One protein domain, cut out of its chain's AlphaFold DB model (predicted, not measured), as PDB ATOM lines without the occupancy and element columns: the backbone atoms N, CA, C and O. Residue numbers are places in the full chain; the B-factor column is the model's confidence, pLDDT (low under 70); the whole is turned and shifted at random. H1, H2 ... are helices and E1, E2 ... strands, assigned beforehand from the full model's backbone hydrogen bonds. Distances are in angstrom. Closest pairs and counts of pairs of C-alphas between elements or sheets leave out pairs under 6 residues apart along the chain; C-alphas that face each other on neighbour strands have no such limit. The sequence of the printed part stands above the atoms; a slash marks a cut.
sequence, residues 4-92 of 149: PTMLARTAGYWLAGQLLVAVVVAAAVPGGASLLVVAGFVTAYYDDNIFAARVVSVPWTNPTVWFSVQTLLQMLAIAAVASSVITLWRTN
ATOM      1  N   PRO A   4      -0.241 -30.406  11.404       71.62
ATOM      2  CA  PRO A   4      -1.235 -31.097  10.573       71.62
ATOM      3  C   PRO A   4      -2.381 -30.181  10.121       71.62
ATOM      4  O   PRO A   4      -2.841 -30.274   8.987       71.62
ATOM      5  N   THR A   5      -2.812 -29.240  10.965       78.69
ATOM      6  CA  THR A   5      -3.891 -28.300  10.624       78.69
ATOM      7  C   THR A   5      -3.461 -27.314   9.536       78.69
ATOM      8  O   THR A   5      -4.255 -26.966   8.664       78.69
ATOM      9  N   MET A   6      -2.197 -26.877   9.555       74.62
ATOM     10  CA  MET A   6      -1.620 -26.015   8.514       74.62
ATOM     11  C   MET A   6      -1.509 -26.741   7.165       74.62
ATOM     12  O   MET A   6      -1.855 -26.163   6.135       74.62
ATOM     13  N   LEU A   7      -1.086 -28.010   7.167       76.19
ATOM     14  CA  LEU A   7      -1.024 -28.843   5.962       76.19
ATOM     15  C   LEU A   7      -2.410 -29.063   5.357       76.19
ATOM     16  O   LEU A   7      -2.602 -28.796   4.175       76.19
ATOM     17  N   ALA A   8      -3.393 -29.449   6.175       78.00
ATOM     18  CA  ALA A   8      -4.761 -29.669   5.715       78.00
ATOM     19  C   ALA A   8      -5.384 -28.401   5.106       78.00
ATOM     20  O   ALA A   8      -6.007 -28.466   4.049       78.00
ATOM     21  N   ARG A   9      -5.166 -27.229   5.721       81.81
ATOM     22  CA  ARG A   9      -5.617 -25.945   5.153       81.81
ATOM     23  C   ARG A   9      -4.944 -25.642   3.820       81.81
ATOM     24  O   ARG A   9      -5.615 -25.242   2.876       81.81
ATOM     25  N   THR A  10      -3.635 -25.858   3.732       78.50
ATOM     26  CA  THR A  10      -2.867 -25.587   2.509       78.50
ATOM     27  C   THR A  10      -3.284 -26.523   1.375       78.50
ATOM     28  O   THR A  10      -3.525 -26.061   0.264       78.50
ATOM     29  N   ALA A  11      -3.444 -27.817   1.659       76.94
ATOM     30  CA  ALA A  11      -3.975 -28.793   0.714       76.94
ATOM     31  C   ALA A  11      -5.411 -28.443   0.287       76.94
ATOM     32  O   ALA A  11      -5.730 -28.521  -0.895       76.94
ATOM     33  N   GLY A  12      -6.248 -27.974   1.218       83.25
ATOM     34  CA  GLY A  12      -7.596 -27.490   0.920       83.25
ATOM     35  C   GLY A  12      -7.606 -26.300  -0.042       83.25
ATOM     36  O   GLY A  12      -8.368 -26.305  -1.006       83.25
ATOM     37  N   TYR A  13      -6.726 -25.312   0.155       83.62
ATOM     38  CA  TYR A  13      -6.589 -24.188  -0.778       83.62
ATOM     39  C   TYR A  13      -6.116 -24.635  -2.163       83.62
ATOM     40  O   TYR A  13      -6.627 -24.144  -3.166       83.62
ATOM     41  N   TRP A  14      -5.186 -25.591  -2.232       83.25
ATOM     42  CA  TRP A  14      -4.737 -26.161  -3.503       83.25
ATOM     43  C   TRP A  14      -5.844 -26.916  -4.229       83.25
ATOM     44  O   TRP A  14      -6.024 -26.718  -5.427       83.25
ATOM     45  N   LEU A  15      -6.610 -27.734  -3.508       83.75
ATOM     46  CA  LEU A  15      -7.744 -28.459  -4.069       83.75
ATOM     47  C   LEU A  15      -8.810 -27.489  -4.595       83.75
ATOM     48  O   LEU A  15      -9.276 -27.632  -5.722       83.75
ATOM     49  N   ALA A  16      -9.146 -26.457  -3.815       84.50
ATOM     50  CA  ALA A  16     -10.078 -25.416  -4.240       84.50
ATOM     51  C   ALA A  16      -9.568 -24.665  -5.480       84.50
ATOM     52  O   ALA A  16     -10.340 -24.409  -6.401       84.50
ATOM     53  N   GLY A  17      -8.267 -24.363  -5.538       86.25
ATOM     54  CA  GLY A  17      -7.632 -23.753  -6.702       86.25
ATOM     55  C   GLY A  17      -7.728 -24.628  -7.953       86.25
ATOM     56  O   GLY A  17      -8.117 -24.133  -9.007       86.25
ATOM     57  N   GLN A  18      -7.444 -25.929  -7.840       81.94
ATOM     58  CA  GLN A  18      -7.568 -26.877  -8.956       81.94
ATOM     59  C   GLN A  18      -9.008 -26.967  -9.472       81.94
ATOM     60  O   GLN A  18      -9.226 -26.906 -10.682       81.94
ATOM     61  N   LEU A  19      -9.992 -27.045  -8.570       83.44
ATOM     62  CA  LEU A  19     -11.408 -27.061  -8.940       83.44
ATOM     63  C   LEU A  19     -11.829 -25.761  -9.631       83.44
ATOM     64  O   LEU A  19     -12.503 -25.803 -10.657       83.44
ATOM     65  N   LEU A  20     -11.398 -24.609  -9.111       85.62
ATOM     66  CA  LEU A  20     -11.716 -23.310  -9.700       85.62
ATOM     67  C   LEU A  20     -11.108 -23.176 -11.098       85.62
ATOM     68  O   LEU A  20     -11.804 -22.765 -12.023       85.62
ATOM     69  N   VAL A  21      -9.849 -23.581 -11.278       85.88
ATOM     70  CA  VAL A  21      -9.199 -23.603 -12.596       85.88
ATOM     71  C   VAL A  21      -9.951 -24.523 -13.553       85.88
ATOM     72  O   VAL A  21     -10.235 -24.111 -14.673       85.88
ATOM     73  N   ALA A  22     -10.329 -25.730 -13.123       82.31
ATOM     74  CA  ALA A  22     -11.083 -26.656 -13.963       82.31
ATOM     75  C   ALA A  22     -12.434 -26.062 -14.399       82.31
ATOM     76  O   ALA A  22     -12.775 -26.117 -15.578       82.31
ATOM     77  N   VAL A  23     -13.174 -25.427 -13.486       81.31
ATOM     78  CA  VAL A  23     -14.450 -24.764 -13.807       81.31
ATOM     79  C   VAL A  23     -14.248 -23.593 -14.770       81.31
ATOM     80  O   VAL A  23     -14.981 -23.473 -15.750       81.31
ATOM     81  N   VAL A  24     -13.238 -22.748 -14.539       84.75
ATOM     82  CA  VAL A  24     -12.937 -21.607 -15.418       84.75
ATOM     83  C   VAL A  24     -12.536 -22.083 -16.811       84.75
ATOM     84  O   VAL A  24     -13.056 -21.565 -17.793       84.75
ATOM     85  N   VAL A  25     -11.661 -23.085 -16.921       83.25
ATOM     86  CA  VAL A  25     -11.251 -23.644 -18.218       83.25
ATOM     87  C   VAL A  25     -12.448 -24.252 -18.943       83.25
ATOM     88  O   VAL A  25     -12.619 -24.006 -20.134       83.25
ATOM     89  N   ALA A  26     -13.306 -24.990 -18.239       78.56
ATOM     90  CA  ALA A  26     -14.499 -25.583 -18.833       78.56
ATOM     91  C   ALA A  26     -15.479 -24.533 -19.380       78.56
ATOM     92  O   ALA A  26     -16.065 -24.753 -20.437       78.56
ATOM     93  N   ALA A  27     -15.653 -23.410 -18.674       80.06
ATOM     94  CA  ALA A  27     -16.620 -22.375 -19.032       80.06
ATOM     95  C   ALA A  27     -16.077 -21.333 -20.024       80.06
ATOM     96  O   ALA A  27     -16.825 -20.833 -20.862       80.06
ATOM     97  N   ALA A  28     -14.796 -20.971 -19.921       81.75
ATOM     98  CA  ALA A  28     -14.210 -19.862 -20.670       81.75
ATOM     99  C   ALA A  28     -13.478 -20.297 -21.948       81.75
ATOM    100  O   ALA A  28     -13.296 -19.476 -22.846       81.75
ATOM    101  N   VAL A  29     -13.044 -21.561 -22.049       79.00
ATOM    102  CA  VAL A  29     -12.283 -22.053 -23.207       79.00
ATOM    103  C   VAL A  29     -13.207 -22.831 -24.148       79.00
ATOM    104  O   VAL A  29     -13.789 -23.837 -23.734       79.00
ATOM    105  N   PRO A  30     -13.316 -22.445 -25.434       76.12
ATOM    106  CA  PRO A  30     -13.995 -23.259 -26.438       76.12
ATOM    107  C   PRO A  30     -13.346 -24.650 -26.526       76.12
ATOM    108  O   PRO A  30     -12.160 -24.766 -26.824       76.12
ATOM    109  N   GLY A  31     -14.098 -25.711 -26.219       75.06
ATOM    110  CA  GLY A  31     -13.556 -27.077 -26.133       75.06
ATOM    111  C   GLY A  31     -12.753 -27.379 -24.856       75.06
ATOM    112  O   GLY A  31     -12.147 -28.444 -24.751       75.06
ATOM    113  N   GLY A  32     -12.770 -26.490 -23.857       74.06
ATOM    114  CA  GLY A  32     -12.067 -26.666 -22.583       74.06
ATOM    115  C   GLY A  32     -12.477 -27.934 -21.834       74.06
ATOM    116  O   GLY A  32     -11.629 -28.614 -21.262       74.06
ATOM    117  N   ALA A  33     -13.752 -28.322 -21.920       74.81
ATOM    118  CA  ALA A  33     -14.242 -29.585 -21.371       74.81
ATOM    119  C   ALA A  33     -13.489 -30.803 -21.941       74.81
ATOM    120  O   ALA A  33     -13.091 -31.683 -21.185       74.81
ATOM    121  N   SER A  34     -13.222 -30.831 -23.250       76.44
ATOM    122  CA  SER A  34     -12.472 -31.915 -23.894       76.44
ATOM    123  C   SER A  34     -11.015 -31.955 -23.433       76.44
ATOM    124  O   SER A  34     -10.485 -33.035 -23.188       76.44
ATOM    125  N   LEU A  35     -10.380 -30.792 -23.249       76.31
ATOM    126  CA  LEU A  35      -9.021 -30.710 -22.699       76.31
ATOM    127  C   LEU A  35      -8.955 -31.237 -21.265       76.31
ATOM    128  O   LEU A  35      -8.019 -31.951 -20.918       76.31
ATOM    129  N   LEU A  36      -9.958 -30.930 -20.442       78.88
ATOM    130  CA  LEU A  36     -10.034 -31.420 -19.065       78.88
ATOM    131  C   LEU A  36     -10.271 -32.932 -19.002       78.88
ATOM    132  O   LEU A  36      -9.747 -33.578 -18.095       78.88
ATOM    133  N   VAL A  37     -11.015 -33.499 -19.960       79.81
ATOM    134  CA  VAL A  37     -11.168 -34.957 -20.091       79.81
ATOM    135  C   VAL A  37      -9.831 -35.608 -20.435       79.81
ATOM    136  O   VAL A  37      -9.420 -36.549 -19.763       79.81
ATOM    137  N   VAL A  38      -9.110 -35.081 -21.429       77.88
ATOM    138  CA  VAL A  38      -7.797 -35.614 -21.839       77.88
ATOM    139  C   VAL A  38      -6.760 -35.482 -20.723       77.88
ATOM    140  O   VAL A  38      -5.968 -36.394 -20.499       77.88
ATOM    141  N   ALA A  39      -6.780 -34.370 -19.990       75.38
ATOM    142  CA  ALA A  39      -5.905 -34.144 -18.845       75.38
ATOM    143  C   ALA A  39      -6.281 -34.986 -17.609       75.38
ATOM    144  O   ALA A  39      -5.549 -34.971 -16.622       75.38
ATOM    145  N   GLY A  40      -7.409 -35.705 -17.640       72.25
ATOM    146  CA  GLY A  40      -7.866 -36.545 -16.534       72.25
ATOM    147  C   GLY A  40      -8.418 -35.764 -15.340       72.25
ATOM    148  O   GLY A  40      -8.467 -36.293 -14.234       72.25
ATOM    149  N   PHE A  41      -8.827 -34.506 -15.531       73.25
ATOM    150  CA  PHE A  41      -9.452 -33.694 -14.480       73.25
ATOM    151  C   PHE A  41     -10.959 -33.925 -14.364       73.25
ATOM    152  O   PHE A  41     -11.528 -33.733 -13.292       73.25
ATOM    153  N   VAL A  42     -11.604 -34.324 -15.459       74.19
ATOM    154  CA  VAL A  42     -13.033 -34.646 -15.510       74.19
ATOM    155  C   VAL A  42     -13.248 -35.887 -16.363       74.19
ATOM    156  O   VAL A  42     -12.460 -36.213 -17.243       74.19
ATOM    157  N   THR A  43     -14.341 -36.580 -16.106       79.88
ATOM    158  CA  THR A  43     -14.788 -37.773 -16.826       79.88
ATOM    159  C   THR A  43     -15.926 -37.413 -17.777       79.88
ATOM    160  O   THR A  43     -16.791 -36.593 -17.452       79.88
ATOM    161  N   ALA A  44     -15.912 -37.992 -18.979       77.25
ATOM    162  CA  ALA A  44     -16.924 -37.731 -19.998       77.25
ATOM    163  C   ALA A  44     -18.282 -38.365 -19.635       77.25
ATOM    164  O   ALA A  44     -18.334 -39.374 -18.937       77.25
ATOM    165  N   TYR A  45     -19.381 -37.813 -20.164       70.50
ATOM    166  CA  TYR A  45     -20.746 -38.332 -19.952       70.50
ATOM    167  C   TYR A  45     -20.940 -39.806 -20.338       70.50
ATOM    168  O   TYR A  45     -21.872 -40.439 -19.860       70.50
ATOM    169  N   TYR A  46     -20.125 -40.337 -21.244       70.19
ATOM    170  CA  TYR A  46     -20.262 -41.710 -21.741       70.19
ATOM    171  C   TYR A  46     -19.371 -42.703 -20.987       70.19
ATOM    172  O   TYR A  46     -19.337 -43.879 -21.335       70.19
ATOM    173  N   ASP A  47     -18.627 -42.236 -19.982       66.12
ATOM    174  CA  ASP A  47     -17.826 -43.099 -19.123       66.12
ATOM    175  C   ASP A  47     -18.719 -43.629 -17.986       66.12
ATOM    176  O   ASP A  47     -19.135 -42.883 -17.091       66.12
ATOM    177  N   ASP A  48     -19.095 -44.906 -18.082       65.12
ATOM    178  CA  ASP A  48     -19.944 -45.626 -17.119       65.12
ATOM    179  C   ASP A  48     -19.123 -46.545 -16.194       65.12
ATOM    180  O   ASP A  48     -19.644 -47.478 -15.581       65.12
ATOM    181  N   ASN A  49     -17.815 -46.303 -16.081       65.81
ATOM    182  CA  ASN A  49     -16.954 -47.090 -15.212       65.81
ATOM    183  C   ASN A  49     -17.356 -46.934 -13.729       65.81
ATOM    184  O   ASN A  49     -17.669 -45.840 -13.260       65.81
ATOM    185  N   ILE A  50     -17.276 -48.019 -12.953       62.12
ATOM    186  CA  ILE A  50     -17.647 -48.044 -11.522       62.12
ATOM    187  C   ILE A  50     -16.786 -47.055 -10.711       62.12
ATOM    188  O   ILE A  50     -17.257 -46.441  -9.755       62.12
ATOM    189  N   PHE A  51     -15.533 -46.844 -11.127       58.88
ATOM    190  CA  PHE A  51     -14.616 -45.863 -10.530       58.88
ATOM    191  C   PHE A  51     -14.836 -44.423 -11.026       58.88
ATOM    192  O   PHE A  51     -14.410 -43.469 -10.369       58.88
ATOM    193  N   ALA A  52     -15.565 -44.251 -12.132       58.12
ATOM    194  CA  ALA A  52     -15.990 -42.964 -12.673       58.12
ATOM    195  C   ALA A  52     -17.312 -42.477 -12.045       58.12
ATOM    196  O   ALA A  52     -18.017 -41.661 -12.639       58.12
ATOM    197  N   ALA A  53     -17.648 -42.957 -10.838       67.44
ATOM    198  CA  ALA A  53     -18.844 -42.559 -10.104       67.44
ATOM    199  C   ALA A  53     -18.971 -41.031 -10.081       67.44
ATOM    200  O   ALA A  53     -18.131 -40.325  -9.514       67.44
ATOM    201  N   ARG A  54     -20.003 -40.538 -10.767       73.69
ATOM    202  CA  ARG A  54     -20.210 -39.125 -11.075       73.69
ATOM    203  C   ARG A  54     -20.665 -38.409  -9.812       73.69
ATOM    204  O   ARG A  54     -21.765 -38.654  -9.328       73.69
ATOM    205  N   VAL A  55     -19.812 -37.546  -9.270       71.50
ATOM    206  CA  VAL A  55     -20.087 -36.845  -8.009       71.50
ATOM    207  C   VAL A  55     -20.733 -35.494  -8.286       71.50
ATOM    208  O   VAL A  55     -21.774 -35.174  -7.721       71.50
ATOM    209  N   VAL A  56     -20.123 -34.699  -9.166       75.75
ATOM    210  CA  VAL A  56     -20.567 -33.335  -9.481       75.75
ATOM    211  C   VAL A  56     -20.455 -33.104 -10.981       75.75
ATOM    212  O   VAL A  56     -19.416 -33.395 -11.571       75.75
ATOM    213  N   SER A  57     -21.511 -32.584 -11.605       79.75
ATOM    214  CA  SER A  57     -21.468 -32.150 -13.003       79.75
ATOM    215  C   SER A  57     -20.793 -30.788 -13.124       79.75
ATOM    216  O   SER A  57     -20.980 -29.904 -12.287       79.75
ATOM    217  N   VAL A  58     -20.020 -30.600 -14.191       74.31
ATOM    218  CA  VAL A  58     -19.502 -29.277 -14.535       74.31
ATOM    219  C   VAL A  58     -20.625 -28.492 -15.215       74.31
ATOM    220  O   VAL A  58     -21.160 -28.946 -16.232       74.31
ATOM    221  N   PRO A  59     -21.028 -27.335 -14.663       70.44
ATOM    222  CA  PRO A  59     -22.067 -26.532 -15.279       70.44
ATOM    223  C   PRO A  59     -21.600 -26.022 -16.648       70.44
ATOM    224  O   PRO A  59     -20.436 -25.679 -16.833       70.44
ATOM    225  N   TRP A  60     -22.541 -25.936 -17.592       71.25
ATOM    226  CA  TRP A  60     -22.418 -25.222 -18.867       71.25
ATOM    227  C   TRP A  60     -21.509 -25.900 -19.906       71.25
ATOM    228  O   TRP A  60     -21.187 -25.310 -20.932       71.25
ATOM    229  N   THR A  61     -21.169 -27.174 -19.705       71.88
ATOM    230  CA  THR A  61     -20.495 -28.005 -20.714       71.88
ATOM    231  C   THR A  61     -21.499 -28.850 -21.497       71.88
ATOM    232  O   THR A  61     -22.382 -29.453 -20.888       71.88
ATOM    233  N   ASN A  62     -21.353 -28.933 -22.824       71.69
ATOM    234  CA  ASN A  62     -22.168 -29.801 -23.678       71.69
ATOM    235  C   ASN A  62     -21.260 -30.563 -24.670       71.69
ATOM    236  O   ASN A  62     -20.646 -29.911 -25.517       71.69
ATOM    237  N   PRO A  63     -21.126 -31.904 -24.575       70.31
ATOM    238  CA  PRO A  63     -21.784 -32.810 -23.623       70.31
ATOM    239  C   PRO A  63     -21.317 -32.616 -22.168       70.31
ATOM    240  O   PRO A  63     -20.217 -32.128 -21.912       70.31
ATOM    241  N   THR A  64     -22.167 -32.996 -21.209       77.38
ATOM    242  CA  THR A  64     -21.935 -32.788 -19.768       77.38
ATOM    243  C   THR A  64     -20.743 -33.595 -19.256       77.38
ATOM    244  O   THR A  64     -20.758 -34.822 -19.307       77.38
ATOM    245  N   VAL A  65     -19.731 -32.941 -18.691       80.69
ATOM    246  CA  VAL A  65     -18.602 -33.628 -18.035       80.69
ATOM    247  C   VAL A  65     -18.768 -33.641 -16.515       80.69
ATOM    248  O   VAL A  65     -19.476 -32.808 -15.946       80.69
ATOM    249  N   TRP A  66     -18.138 -34.609 -15.851       80.56
ATOM    250  CA  TRP A  66     -18.342 -34.880 -14.426       80.56
ATOM    251  C   TRP A  66     -17.021 -35.001 -13.683       80.56
ATOM    252  O   TRP A  66     -16.086 -35.622 -14.178       80.56
ATOM    253  N   PHE A  67     -16.974 -34.502 -12.454       77.81
ATOM    254  CA  PHE A  67     -15.948 -34.888 -11.494       77.81
ATOM    255  C   PHE A  67     -16.309 -36.257 -10.922       77.81
ATOM    256  O   PHE A  67     -17.345 -36.411 -10.267       77.81
ATOM    257  N   SER A  68     -15.470 -37.254 -11.187       80.19
ATOM    258  CA  SER A  68     -15.594 -38.578 -10.586       80.19
ATOM    259  C   SER A  68     -14.787 -38.697  -9.301       80.19
ATOM    260  O   SER A  68     -13.827 -37.953  -9.076       80.19
ATOM    261  N   VAL A  69     -15.133 -39.685  -8.473       76.50
ATOM    262  CA  VAL A  69     -14.391 -40.010  -7.241       76.50
ATOM    263  C   VAL A  69     -12.898 -40.210  -7.522       76.50
ATOM    264  O   VAL A  69     -12.063 -39.683  -6.791       76.50
ATOM    265  N   GLN A  70     -12.557 -40.904  -8.610       81.25
ATOM    266  CA  GLN A  70     -11.170 -41.098  -9.030       81.25
ATOM    267  C   GLN A  70     -10.460 -39.766  -9.317       81.25
ATOM    268  O   GLN A  70      -9.382 -39.522  -8.779       81.25
ATOM    269  N   THR A  71     -11.068 -38.890 -10.124       80.56
ATOM    270  CA  THR A  71     -10.463 -37.588 -10.463       80.56
ATOM    271  C   THR A  71     -10.286 -36.700  -9.229       80.56
ATOM    272  O   THR A  71      -9.249 -36.061  -9.066       80.56
ATOM    273  N   LEU A  72     -11.241 -36.733  -8.295       78.75
ATOM    274  CA  LEU A  72     -11.163 -35.997  -7.033       78.75
ATOM    275  C   LEU A  72     -10.046 -36.523  -6.125       78.75
ATOM    276  O   LEU A  72      -9.311 -35.732  -5.535       78.75
ATOM    277  N   LEU A  73      -9.879 -37.844  -6.037       82.62
ATOM    278  CA  LEU A  73      -8.771 -38.459  -5.303       82.62
ATOM    279  C   LEU A  73      -7.416 -38.084  -5.911       82.62
ATOM    280  O   LEU A  73      -6.472 -37.799  -5.176       82.62
ATOM    281  N   GLN A  74      -7.321 -38.035  -7.238       83.19
ATOM    282  CA  GLN A  74      -6.095 -37.644  -7.926       83.19
ATOM    283  C   GLN A  74      -5.760 -36.164  -7.694       83.19
ATOM    284  O   GLN A  74      -4.621 -35.843  -7.356       83.19
ATOM    285  N   MET A  75      -6.750 -35.270  -7.777       82.31
ATOM    286  CA  MET A  75      -6.591 -33.856  -7.413       82.31
ATOM    287  C   MET A  75      -6.135 -33.693  -5.956       82.31
ATOM    288  O   MET A  75      -5.201 -32.942  -5.669       82.31
ATOM    289  N   LEU A  76      -6.738 -34.448  -5.031       82.31
ATOM    290  CA  LEU A  76      -6.353 -34.448  -3.622       82.31
ATOM    291  C   LEU A  76      -4.907 -34.918  -3.428       82.31
ATOM    292  O   LEU A  76      -4.159 -34.295  -2.674       82.31
ATOM    293  N   ALA A  77      -4.492 -35.979  -4.123       81.88
ATOM    294  CA  ALA A  77      -3.120 -36.472  -4.074       81.88
ATOM    295  C   ALA A  77      -2.128 -35.413  -4.579       81.88
ATOM    296  O   ALA A  77      -1.120 -35.149  -3.923       81.88
ATOM    297  N   ILE A  78      -2.440 -34.735  -5.689       81.62
ATOM    298  CA  ILE A  78      -1.617 -33.639  -6.220       81.62
ATOM    299  C   ILE A  78      -1.554 -32.480  -5.220       81.62
ATOM    300  O   ILE A  78      -0.475 -31.951  -4.960       81.62
ATOM    301  N   ALA A  79      -2.680 -32.099  -4.614       77.06
ATOM    302  CA  ALA A  79      -2.725 -31.050  -3.599       77.06
ATOM    303  C   ALA A  79      -1.893 -31.413  -2.355       77.06
ATOM    304  O   ALA A  79      -1.168 -30.569  -1.824       77.06
ATOM    305  N   ALA A  80      -1.934 -32.675  -1.920       77.94
ATOM    306  CA  ALA A  80      -1.118 -33.182  -0.822       77.94
ATOM    307  C   ALA A  80       0.378 -33.128  -1.160       77.94
ATOM    308  O   ALA A  80       1.161 -32.614  -0.356       77.94
ATOM    309  N   VAL A  81       0.777 -33.562  -2.359       82.94
ATOM    310  CA  VAL A  81       2.167 -33.471  -2.834       82.94
ATOM    311  C   VAL A  81       2.616 -32.013  -2.918       82.94
ATOM    312  O   VAL A  81       3.658 -31.673  -2.365       82.94
ATOM    313  N   ALA A  82       1.819 -31.126  -3.516       77.19
ATOM    314  CA  ALA A  82       2.139 -29.703  -3.626       77.19
ATOM    315  C   ALA A  82       2.294 -29.047  -2.246       77.19
ATOM    316  O   ALA A  82       3.274 -28.344  -1.993       77.19
ATOM    317  N   SER A  83       1.370 -29.323  -1.319       73.56
ATOM    318  CA  SER A  83       1.473 -28.840   0.061       73.56
ATOM    319  C   SER A  83       2.725 -29.377   0.760       73.56
ATOM    320  O   SER A  83       3.425 -28.608   1.412       73.56
ATOM    321  N   SER A  84       3.069 -30.650   0.542       71.50
ATOM    322  CA  SER A  84       4.273 -31.270   1.095       71.50
ATOM    323  C   SER A  84       5.535 -30.627   0.534       71.50
ATOM    324  O   SER A  84       6.427 -30.299   1.304       71.50
ATOM    325  N   VAL A  85       5.601 -30.366  -0.773       80.00
ATOM    326  CA  VAL A  85       6.735 -29.685  -1.416       80.00
ATOM    327  C   VAL A  85       6.883 -28.257  -0.901       80.00
ATOM    328  O   VAL A  85       7.996 -27.839  -0.611       80.00
ATOM    329  N   ILE A  86       5.793 -27.509  -0.728       77.00
ATOM    330  CA  ILE A  86       5.843 -26.140  -0.189       77.00
ATOM    331  C   ILE A  86       6.271 -26.143   1.275       77.00
ATOM    332  O   ILE A  86       7.069 -25.299   1.685       77.00
ATOM    333  N   THR A  87       5.747 -27.072   2.076       70.88
ATOM    334  CA  THR A  87       6.178 -27.233   3.463       70.88
ATOM    335  C   THR A  87       7.648 -27.602   3.507       70.88
ATOM    336  O   THR A  87       8.388 -26.896   4.177       70.88
ATOM    337  N   LEU A  88       8.086 -28.595   2.728       72.12
ATOM    338  CA  LEU A  88       9.489 -28.964   2.587       72.12
ATOM    339  C   LEU A  88      10.329 -27.776   2.135       72.12
ATOM    340  O   LEU A  88      11.365 -27.547   2.724       72.12
ATOM    341  N   TRP A  89       9.894 -26.972   1.172       73.06
ATOM    342  CA  TRP A  89      10.638 -25.800   0.716       73.06
ATOM    343  C   TRP A  89      10.743 -24.716   1.796       73.06
ATOM    344  O   TRP A  89      11.799 -24.117   1.972       73.06
ATOM    345  N   ARG A  90       9.678 -24.493   2.577       67.69
ATOM    346  CA  ARG A  90       9.692 -23.544   3.702       67.69
ATOM    347  C   ARG A  90      10.472 -24.050   4.914       67.69
ATOM    348  O   ARG A  90      10.996 -23.233   5.665       67.69
ATOM    349  N   THR A  91      10.512 -25.360   5.146       64.44
ATOM    350  CA  THR A  91      11.225 -25.966   6.283       64.44
ATOM    351  C   THR A  91      12.656 -26.356   5.938       64.44
ATOM    352  O   THR A  91      13.490 -26.437   6.833       64.44
ATOM    353  N   ASN A  92      12.953 -26.591   4.662       57.72
ATOM    354  CA  ASN A  92      14.285 -26.872   4.158       57.72
ATOM    355  C   ASN A  92      14.968 -25.536   3.887       57.72
ATOM    356  O   ASN A  92      14.990 -25.006   2.776       57.72
TER     357      ASN A  92
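This is residues 4 to 92 of the 149 residues of an uncharacterized protein of Mycolicibacillus koreensis (UniProt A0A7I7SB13). Two long helices, H1 and H3, cross as an uneven X, and at one end, where the last part of H1 and the first part of H3 spread apart, sits a small head made of the short helix H2, the little hairpin E1 E2 and the loops that join them. At the other end, the first residues of H1 and the last of H3 have no other named element beside them. The printed part has 89 residues, with three named helices and two named strands in the order H1 H2 E1 E2 H3, and the two strands form an antiparallel sheet. The class is mostly helix, with 55 of the 62 residues in named elements in helices. The whole is only just compact, close to loose, with a radius of gyration of the C-alphas of 14.4 A, and only just elongated, with spans of 45 by 30 by 19 A.

The sheet is a hairpin of E1, residues 54 to 57, and E2, residues 66 to 68, antiparallel at 151 degrees between their directions. N 55 and O 67 are 2.9 A apart and N 67 and O 56 are 2.8 A apart, both within hydrogen-bond range. E2 is joined by a tight link, with 0 residues between, to H3, residues 69 to 91. The closest C-alphas of E1 and H3, those of Val 55 and Val 69, are 6.6 A apart. H3 touches H1, residues 4 to 28, of which residues 7 to 18 alone touch H3; the closest C-alphas of the two, those of Ala 11 and Ala 79, are 5.0 A apart. The two helices run opposite ways at a steep tilt of 53 degrees. With its residues 22 to 27 alone H1 touches H2, residues 32 to 38, opposite ways at a steep tilt of 61 degrees; the closest C-alphas, those of Ala 26 and Gly 32, are 4.6 A apart. H2 is apart from H3 and E2, and H1 is apart from both strands. In H1, H2 and H3 every O i to N i+4 pair is within hydrogen-bond range.

E1 begins at C-alpha 54, (-20.210, -39.125, -11.075). H1 is 35.6 A long and starts at C-alpha 4, (-1.235, -31.097, 10.573). H3 is 32.2 A long and ends at C-alpha 91, (11.225, -25.966, 6.283). H2 measures 9.9 A, E1 7.3 A and E2 6.0 A.

The C-alphas farthest apart, those of Asn 62 and Asn 92, are 46.0 A apart. The printed part has no cut. The link from H2 to E1, residues 39 to 53, is long. Mean pLDDT of the printed part is 76.4; residues 47 to 53 and 90 to 92 are under 70.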